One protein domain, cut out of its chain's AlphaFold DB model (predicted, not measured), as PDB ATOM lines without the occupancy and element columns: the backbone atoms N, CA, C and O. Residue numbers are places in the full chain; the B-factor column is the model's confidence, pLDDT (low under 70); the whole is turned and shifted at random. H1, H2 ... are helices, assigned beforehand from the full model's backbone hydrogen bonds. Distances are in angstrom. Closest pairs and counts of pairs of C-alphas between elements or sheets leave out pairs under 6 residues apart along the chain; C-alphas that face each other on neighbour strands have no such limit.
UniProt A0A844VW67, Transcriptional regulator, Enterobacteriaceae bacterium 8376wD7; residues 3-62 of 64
ATOM      1  N   ALA A   3       7.742 -31.692 -24.340       83.88
ATOM      2  CA  ALA A   3       9.053 -31.836 -23.708       83.88
ATOM      3  C   ALA A   3      10.175 -31.046 -24.409       83.88
ATOM      4  O   ALA A   3      11.166 -30.729 -23.767       83.88
ATOM      5  N   GLN A   4      10.043 -30.702 -25.698       84.50
ATOM      6  CA  GLN A   4      11.105 -30.030 -26.460       84.50
ATOM      7  C   GLN A   4      11.434 -28.666 -25.854       84.50
ATOM      8  O   GLN A   4      12.600 -28.360 -25.645       84.50
ATOM      9  N   SER A   5      10.407 -27.879 -25.534       89.12
ATOM     10  CA  SER A   5      10.576 -26.548 -24.945       89.12
ATOM     11  C   SER A   5      11.201 -26.613 -23.551       89.12
ATOM     12  O   SER A   5      11.988 -25.748 -23.182       89.12
ATOM     13  N   GLU A   6      10.897 -27.663 -22.790       93.00
ATOM     14  CA  GLU A   6      11.496 -27.896 -21.476       93.00
ATOM     15  C   GLU A   6      12.964 -28.341 -21.576       93.00
ATOM     16  O   GLU A   6      13.778 -27.949 -20.741       93.00
ATOM     17  N   ILE A   7      13.307 -29.123 -22.608       90.06
ATOM     18  CA  ILE A   7      14.687 -29.527 -22.915       90.06
ATOM     19  C   ILE A   7      15.509 -28.310 -23.360       90.06
ATOM     20  O   ILE A   7      16.597 -28.079 -22.844       90.06
ATOM     21  N   GLU A   8      14.976 -27.494 -24.272       89.56
ATOM     22  CA  GLU A   8      15.626 -26.263 -24.747       89.56
ATOM     23  C   GLU A   8      15.838 -25.248 -23.621       89.56
ATOM     24  O   GLU A   8      16.859 -24.565 -23.583       89.56
ATOM     25  N   ALA A   9      14.904 -25.175 -22.671       94.44
ATOM     26  CA  ALA A   9      15.037 -24.331 -21.492       94.44
ATOM     27  C   ALA A   9      15.969 -24.912 -20.408       94.44
ATOM     28  O   ALA A   9      16.126 -24.292 -19.356       94.44
ATOM     29  N   GLY A  10      16.543 -26.103 -20.617       92.62
ATOM     30  CA  GLY A  10      17.443 -26.773 -19.672       92.62
ATOM     31  C   GLY A  10      16.763 -27.325 -18.415       92.62
ATOM     32  O   GLY A  10      17.452 -27.740 -17.486       92.62
ATOM     33  N   ARG A  11      15.423 -27.338 -18.360       95.75
ATOM     34  CA  ARG A  11      14.660 -27.924 -17.242       95.75
ATOM     35  C   ARG A  11      14.578 -29.442 -17.335       95.75
ATOM     36  O   ARG A  11      14.489 -30.112 -16.310       95.75
ATOM     37  N   LEU A  12      14.610 -29.977 -18.554       94.50
ATOM     38  CA  LEU A  12      14.722 -31.405 -18.828       94.50
ATOM     39  C   LEU A  12      16.021 -31.705 -19.576       94.50
ATOM     40  O   LEU A  12      16.526 -30.878 -20.330       94.50
ATOM     41  N   VAL A  13      16.526 -32.926 -19.404       91.94
ATOM     42  CA  VAL A  13      17.664 -33.461 -20.161       91.94
ATOM     43  C   VAL A  13      17.263 -34.789 -20.801       91.94
ATOM     44  O   VAL A  13      16.432 -35.513 -20.255       91.94
ATOM     45  N   CYS A  14      17.846 -35.114 -21.955       88.75
ATOM     46  CA  CYS A  14      17.703 -36.422 -22.593       88.75
ATOM     47  C   CYS A  14      18.968 -37.244 -22.275       88.75
ATOM     48  O   CYS A  14      20.016 -36.958 -22.848       88.75
ATOM     49  N   PRO A  15      18.924 -38.182 -21.311       90.88
ATOM     50  CA  PRO A  15      20.130 -38.842 -20.800       90.88
ATOM     51  C   PRO A  15      20.713 -39.900 -21.748       90.88
ATOM     52  O   PRO A  15      21.877 -40.262 -21.601       90.88
ATOM     53  N   PHE A  16      19.918 -40.399 -22.696       88.31
ATOM     54  CA  PHE A  16      20.315 -41.418 -23.663       88.31
ATOM     55  C   PHE A  16      19.978 -40.939 -25.071       88.31
ATOM     56  O   PHE A  16      18.930 -40.327 -25.277       88.31
ATOM     57  N   ASN A  17      20.842 -41.259 -26.032       83.69
ATOM     58  CA  ASN A  17      20.583 -40.981 -27.444       83.69
ATOM     59  C   ASN A  17      19.762 -42.094 -28.111       83.69
ATOM     60  O   ASN A  17      19.200 -41.876 -29.180       83.69
ATOM     61  N   ASP A  18      19.670 -43.268 -27.478       85.88
ATOM     62  CA  ASP A  18      18.892 -44.394 -27.983       85.88
ATOM     63  C   ASP A  18      17.393 -44.078 -27.992       85.88
ATOM     64  O   ASP A  18      16.800 -43.693 -26.980       85.88
ATOM     65  N   VAL A  19      16.757 -44.293 -29.144       83.38
ATOM     66  CA  VAL A  19      15.323 -44.062 -29.336       83.38
ATOM     67  C   VAL A  19      14.596 -45.389 -29.515       83.38
ATOM     68  O   VAL A  19      14.927 -46.185 -30.393       83.38
ATOM     69  N   LEU A  20      13.542 -45.609 -28.725       85.69
ATOM     70  CA  LEU A  20      12.636 -46.739 -28.916       85.69
ATOM     71  C   LEU A  20      11.507 -46.357 -29.880       85.69
ATOM     72  O   LEU A  20      10.657 -45.522 -29.562       85.69
ATOM     73  N   VAL A  21      11.458 -47.007 -31.042       82.38
ATOM     74  CA  VAL A  21      10.357 -46.830 -31.996       82.38
ATOM     75  C   VAL A  21       9.100 -47.514 -31.455       82.38
ATOM     76  O   VAL A  21       9.047 -48.734 -31.312       82.38
ATOM     77  N   SER A  22       8.069 -46.719 -31.167       85.12
ATOM     78  CA  SER A  22       6.749 -47.209 -30.764       85.12
ATOM     79  C   SER A  22       5.770 -47.195 -31.938       85.12
ATOM     80  O   SER A  22       5.883 -46.377 -32.848       85.12
ATOM     81  N   LYS A  23       4.765 -48.076 -31.888       87.88
ATOM     82  CA  LYS A  23       3.613 -48.060 -32.806       87.88
ATOM     83  C   LYS A  23       2.548 -47.024 -32.415       87.88
ATOM     84  O   LYS A  23       1.545 -46.892 -33.110       87.88
ATOM     85  N   ASN A  24       2.734 -46.323 -31.297       88.25
ATOM     86  CA  ASN A  24       1.812 -45.284 -30.849       88.25
ATOM     87  C   ASN A  24       1.812 -44.107 -31.835       88.25
ATOM     88  O   ASN A  24       2.871 -43.659 -32.271       88.25
ATOM     89  N   ALA A  25       0.628 -43.581 -32.145       90.25
ATOM     90  CA  ALA A  25       0.446 -42.480 -33.083       90.25
ATOM     91  C   ALA A  25      -0.677 -41.541 -32.624       90.25
ATOM     92  O   ALA A  25      -1.558 -41.929 -31.854       90.25
ATOM     93  N   PHE A  26      -0.646 -40.309 -33.127       90.94
ATOM     94  CA  PHE A  26      -1.733 -39.346 -32.979       90.94
ATOM     95  C   PHE A  26      -2.607 -39.372 -34.234       90.94
ATOM     96  O   PHE A  26      -2.087 -39.390 -35.347       90.94
ATOM     97  N   TYR A  27      -3.928 -39.347 -34.052       94.25
ATOM     98  CA  TYR A  27      -4.895 -39.424 -35.147       94.25
ATOM     99  C   TYR A  27      -5.758 -38.164 -35.199       94.25
ATOM    100  O   TYR A  27      -6.225 -37.677 -34.169       94.25
ATOM    101  N   LEU A  28      -6.001 -37.665 -36.411       94.00
ATOM    102  CA  LEU A  28      -7.048 -36.683 -36.674       94.00
ATOM    103  C   LEU A  28      -8.350 -37.433 -36.964       94.00
ATOM    104  O   LEU A  28      -8.407 -38.211 -37.913       94.00
ATOM    105  N   VAL A  29      -9.388 -37.188 -36.166       95.44
ATOM    106  CA  VAL A  29     -10.685 -37.870 -36.279       95.44
ATOM    107  C   VAL A  29     -11.779 -36.854 -36.591       95.44
ATOM    108  O   VAL A  29     -11.836 -35.785 -35.985       95.44
ATOM    109  N   CYS A  30     -12.652 -37.190 -37.537       94.75
ATOM    110  CA  CYS A  30     -13.848 -36.422 -37.868       94.75
ATOM    111  C   CYS A  30     -14.942 -37.359 -38.401       94.75
ATOM    112  O   CYS A  30     -14.652 -38.500 -38.751       94.75
ATOM    113  N   HIS A  31     -16.190 -36.886 -38.463       96.06
ATOM    114  CA  HIS A  31     -17.254 -37.621 -39.150       96.06
ATOM    115  C   HIS A  31     -17.019 -37.622 -40.665       96.06
ATOM    116  O   HIS A  31     -16.771 -36.562 -41.241       96.06
ATOM    117  N   ASP A  32     -17.209 -38.771 -41.318       93.81
ATOM    118  CA  ASP A  32     -17.034 -38.926 -42.772       93.81
ATOM    119  C   ASP A  32     -17.851 -37.913 -43.584       93.81
ATOM    120  O   ASP A  32     -17.354 -37.334 -44.547       93.81
ATOM    121  N   SER A  33     -19.077 -37.611 -43.143       95.88
ATOM    122  CA  SER A  33     -19.954 -36.620 -43.786       95.88
ATOM    123  C   SER A  33     -19.390 -35.196 -43.791       95.88
ATOM    124  O   SER A  33     -19.856 -34.350 -44.549       95.88
ATOM    125  N   GLN A  34     -18.396 -34.915 -42.948       94.19
ATOM    126  CA  GLN A  34     -17.747 -33.615 -42.816       94.19
ATOM    127  C   GLN A  34     -16.307 -33.611 -43.346       94.19
ATOM    128  O   GLN A  34     -15.702 -32.541 -43.419       94.19
ATOM    129  N   ALA A  35     -15.755 -34.766 -43.732       92.75
ATOM    130  CA  ALA A  35     -14.349 -34.905 -44.120       92.75
ATOM    131  C   ALA A  35     -13.962 -34.002 -45.305       92.75
ATOM    132  O   ALA A  35     -12.869 -33.435 -45.326       92.75
ATOM    133  N   GLU A  36     -14.893 -33.814 -46.242       94.31
ATOM    134  CA  GLU A  36     -14.704 -33.007 -47.452       94.31
ATOM    135  C   GLU A  36     -15.245 -31.574 -47.316       94.31
ATOM    136  O   GLU A  36     -15.196 -30.781 -48.258       94.31
ATOM    137  N   LEU A  37     -15.725 -31.188 -46.128       96.69
ATOM    138  CA  LEU A  37     -16.077 -29.799 -45.857       96.69
ATOM    139  C   LEU A  37     -14.801 -28.955 -45.941       96.69
ATOM    140  O   LEU A  37     -13.858 -29.194 -45.192       96.69
ATOM    141  N   GLY A  38     -14.776 -27.939 -46.810       96.75
ATOM    142  CA  GLY A  38     -13.537 -27.245 -47.195       96.75
ATOM    143  C   GLY A  38     -12.644 -26.793 -46.032       96.75
ATOM    144  O   GLY A  38     -11.429 -26.956 -46.091       96.75
ATOM    145  N   LYS A  39     -13.229 -26.312 -44.926       96.44
ATOM    146  CA  LYS A  39     -12.472 -25.930 -43.718       96.44
ATOM    147  C   LYS A  39     -11.793 -27.119 -43.016       96.44
ATOM    148  O   LYS A  39     -10.676 -26.981 -42.530       96.44
ATOM    149  N   ILE A  40     -12.452 -28.278 -42.978       96.88
ATOM    150  CA  ILE A  40     -11.923 -29.520 -42.394       96.88
ATOM    151  C   ILE A  40     -10.865 -30.112 -43.320       96.88
ATOM    152  O   ILE A  40      -9.784 -30.457 -42.853       96.88
ATOM    153  N   ALA A  41     -11.127 -30.153 -44.628       97.00
ATOM    154  CA  ALA A  41     -10.164 -30.630 -45.614       97.00
ATOM    155  C   ALA A  41      -8.867 -29.797 -45.598       97.00
ATOM    156  O   ALA A  41      -7.774 -30.364 -45.549       97.00
ATOM    157  N   ALA A  42      -8.983 -28.464 -45.552       97.62
ATOM    158  CA  ALA A  42      -7.838 -27.561 -45.447       97.62
ATOM    159  C   ALA A  42      -7.057 -27.775 -44.141       97.62
ATOM    160  O   ALA A  42      -5.829 -27.883 -44.161       97.62
ATOM    161  N   PHE A  43      -7.756 -27.904 -43.009       97.19
ATOM    162  CA  PHE A  43      -7.115 -28.194 -41.727       97.19
ATOM    163  C   PHE A  43      -6.398 -29.551 -41.733       97.19
ATOM    164  O   PHE A  43      -5.250 -29.627 -41.303       97.19
ATOM    165  N   ARG A  44      -7.036 -30.602 -42.269       96.94
ATOM    166  CA  ARG A  44      -6.462 -31.949 -42.434       96.94
ATOM    167  C   ARG A  44      -5.161 -31.897 -43.225       96.94
ATOM    168  O   ARG A  44      -4.159 -32.448 -42.781       96.94
ATOM    169  N   GLN A  45      -5.159 -31.220 -44.372       96.75
ATOM    170  CA  GLN A  45      -3.956 -31.075 -45.192       96.75
ATOM    171  C   GLN A  45      -2.846 -30.343 -44.434       96.75
ATOM    172  O   GLN A  45      -1.711 -30.819 -44.384       96.75
ATOM    173  N   TRP A  46      -3.178 -29.219 -43.801       97.50
ATOM    174  CA  TRP A  46      -2.211 -28.418 -43.062       97.50
ATOM    175  C   TRP A  46      -1.592 -29.178 -41.880       97.50
ATOM    176  O   TRP A  46      -0.367 -29.203 -41.752       97.50
ATOM    177  N   ILE A  47      -2.402 -29.824 -41.033       96.62
ATOM    178  CA  ILE A  47      -1.891 -30.488 -39.825       96.62
ATOM    179  C   ILE A  47      -1.050 -31.717 -40.169       96.62
ATOM    180  O   ILE A  47      -0.023 -31.941 -39.533       96.62
ATOM    181  N   LEU A  48      -1.428 -32.475 -41.204       95.88
ATOM    182  CA  LEU A  48      -0.644 -33.619 -41.670       95.88
ATOM    183  C   LEU A  48       0.703 -33.168 -42.247       95.88
ATOM    184  O   LEU A  48       1.733 -33.746 -41.905       95.88
ATOM    185  N   ALA A  49       0.722 -32.098 -43.048       96.81
ATOM    186  CA  ALA A  49       1.967 -31.523 -43.560       96.81
ATOM    187  C   ALA A  49       2.867 -31.004 -42.426       96.81
ATOM    188  O   ALA A  49       4.079 -31.234 -42.420       96.81
ATOM    189  N   LYS A  50       2.274 -30.338 -41.428       95.38
ATOM    190  CA  LYS A  50       2.989 -29.848 -40.248       95.38
ATOM    191  C   LYS A  50       3.594 -31.000 -39.441       95.38
ATOM    192  O   LYS A  50       4.779 -30.939 -39.117       95.38
ATOM    193  N   ALA A  51       2.812 -32.041 -39.163       93.00
ATOM    194  CA  ALA A  51       3.257 -33.222 -38.430       93.00
ATOM    195  C   ALA A  51       4.395 -33.952 -39.160       93.00
ATOM    196  O   ALA A  51       5.390 -34.301 -38.529       93.00
ATOM    197  N   ALA A  52       4.297 -34.110 -40.486       91.94
ATOM    198  CA  ALA A  52       5.352 -34.718 -41.296       91.94
ATOM    199  C   ALA A  52       6.673 -33.934 -41.209       91.94
ATOM    200  O   ALA A  52       7.725 -34.519 -40.959       91.94
ATOM    201  N   SER A  53       6.616 -32.602 -41.335       92.06
ATOM    202  CA  SER A  53       7.800 -31.740 -41.203       92.06
ATOM    203  C   SER A  53       8.429 -31.810 -39.806       92.06
ATOM    204  O   SER A  53       9.651 -31.790 -39.669       92.06
ATOM    205  N   GLU A  54       7.619 -31.897 -38.750       88.25
ATOM    206  CA  GLU A  54       8.134 -32.065 -37.388       88.25
ATOM    207  C   GLU A  54       8.768 -33.442 -37.181       88.25
ATOM    208  O   GLU A  54       9.846 -33.527 -36.592       88.25
ATOM    209  N   GLN A  55       8.150 -34.507 -37.693       85.44
ATOM    210  CA  GLN A  55       8.671 -35.868 -37.582       85.44
ATOM    211  C   GLN A  55      10.012 -36.035 -38.307       85.44
ATOM    212  O   GLN A  55      10.923 -36.662 -37.769       85.44
ATOM    213  N   GLU A  56      10.169 -35.432 -39.484       85.81
ATOM    214  CA  GLU A  56      11.432 -35.442 -40.226       85.81
ATOM    215  C   GLU A  56      12.568 -34.769 -39.434       85.81
ATOM    216  O   GLU A  56      13.651 -35.340 -39.293       85.81
ATOM    217  N   LYS A  57      12.305 -33.607 -38.818       80.75
ATOM    218  CA  LYS A  57      13.272 -32.922 -37.938       80.75
ATOM    219  C   LYS A  57      13.675 -33.761 -36.729       80.75
ATOM    220  O   LYS A  57      14.810 -33.654 -36.271       80.75
ATOM    221  N   PHE A  58      12.747 -34.547 -36.181       76.75
ATOM    222  CA  PHE A  58      13.054 -35.475 -35.096       76.75
ATOM    223  C   PHE A  58      13.928 -36.630 -35.584       76.75
ATOM    224  O   PHE A  58      14.921 -36.921 -34.928       76.75
ATOM    225  N   ARG A  59      13.621 -37.235 -36.739       74.12
ATOM    226  CA  ARG A  59      14.405 -38.349 -37.295       74.12
ATOM    227  C   ARG A  59      15.875 -37.968 -37.503       74.12
ATOM    228  O   ARG A  59      16.749 -38.651 -36.985       74.12
ATOM    229  N   PHE A  60      16.144 -36.825 -38.136       64.62
ATOM    230  CA  PHE A  60      17.518 -36.363 -38.379       64.62
ATOM    231  C   PHE A  60      18.342 -36.113 -37.109       64.62
ATOM    232  O   PHE A  60      19.567 -36.139 -37.160       64.62
ATOM    233  N   ARG A  61      17.696 -35.855 -35.966       68.44
ATOM    234  CA  ARG A  61      18.391 -35.562 -34.708       68.44
ATOM    235  C   ARG A  61      18.955 -36.812 -34.022       68.44
ATOM    236  O   ARG A  61      19.845 -36.671 -33.197       68.44
ATOM    237  N   TYR A  62      18.424 -37.991 -34.342       66.88
ATOM    238  CA  TYR A  62      18.771 -39.261 -33.691       66.88
ATOM    239  C   TYR A  62      19.366 -40.300 -34.660       66.88
ATOM    240  O   TYR A  62      19.612 -41.432 -34.263       66.88
TER     241      TYR A  62
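Overview. This is residues 3 to 62 of the 64 residues of the protein "Transcriptional regulator" of Enterobacteriaceae bacterium 8376wD7 (UniProt A0A844VW67). Starting from the first printed residue, you meet a short helix, H1, then a long winding link that runs the length of the model, turns back, and leads into one long helix, H2, which runs back toward the end where H1 lies. The link and H2 make a long, open loop, with residues 20 to 25 sticking out free. The printed part has 60 residues with two named helices, H1 then H2, and no named strand; its class is all helix, with 31 residues in the helices. It is only just extended, close to loose, with a radius of gyration of the C-alphas of 16.0 A and spans of 46 by 25 by 18 A.

Arrangement. Look first at H1, residues 3 to 8, and then at H2, residues 38 to 62: the two are apart. Between them runs a long link of 29 residues, 9 to 37. In H1 every O i to N i+4 pair is within hydrogen-bond range, while in H2 it is 19 of 21. Residues 5 to 10, of which 5 to 8 belong to H1, stand free, and so do residues 52 to 58 of H2.

Along the chain. Find C-alpha 3 at (9.053, -31.836, -23.708), where H1 begins; it runs to C-alpha 8, 8.7 A away. Go on to C-alpha 38 at (-13.537, -27.245, -47.195), where H2 begins; it runs 37.0 A to C-alpha 62 at (18.771, -39.261, -33.691).

Size, cuts and confidence. The two C-alphas farthest apart, those of Pro 15 and Ser 33, are 46.3 A apart. The C-alphas of Ala 3 and Tyr 62 are 15.8 A apart. The printed part has no cut. Its mean pLDDT is 90.0, and residues 60 to 62 are under 70.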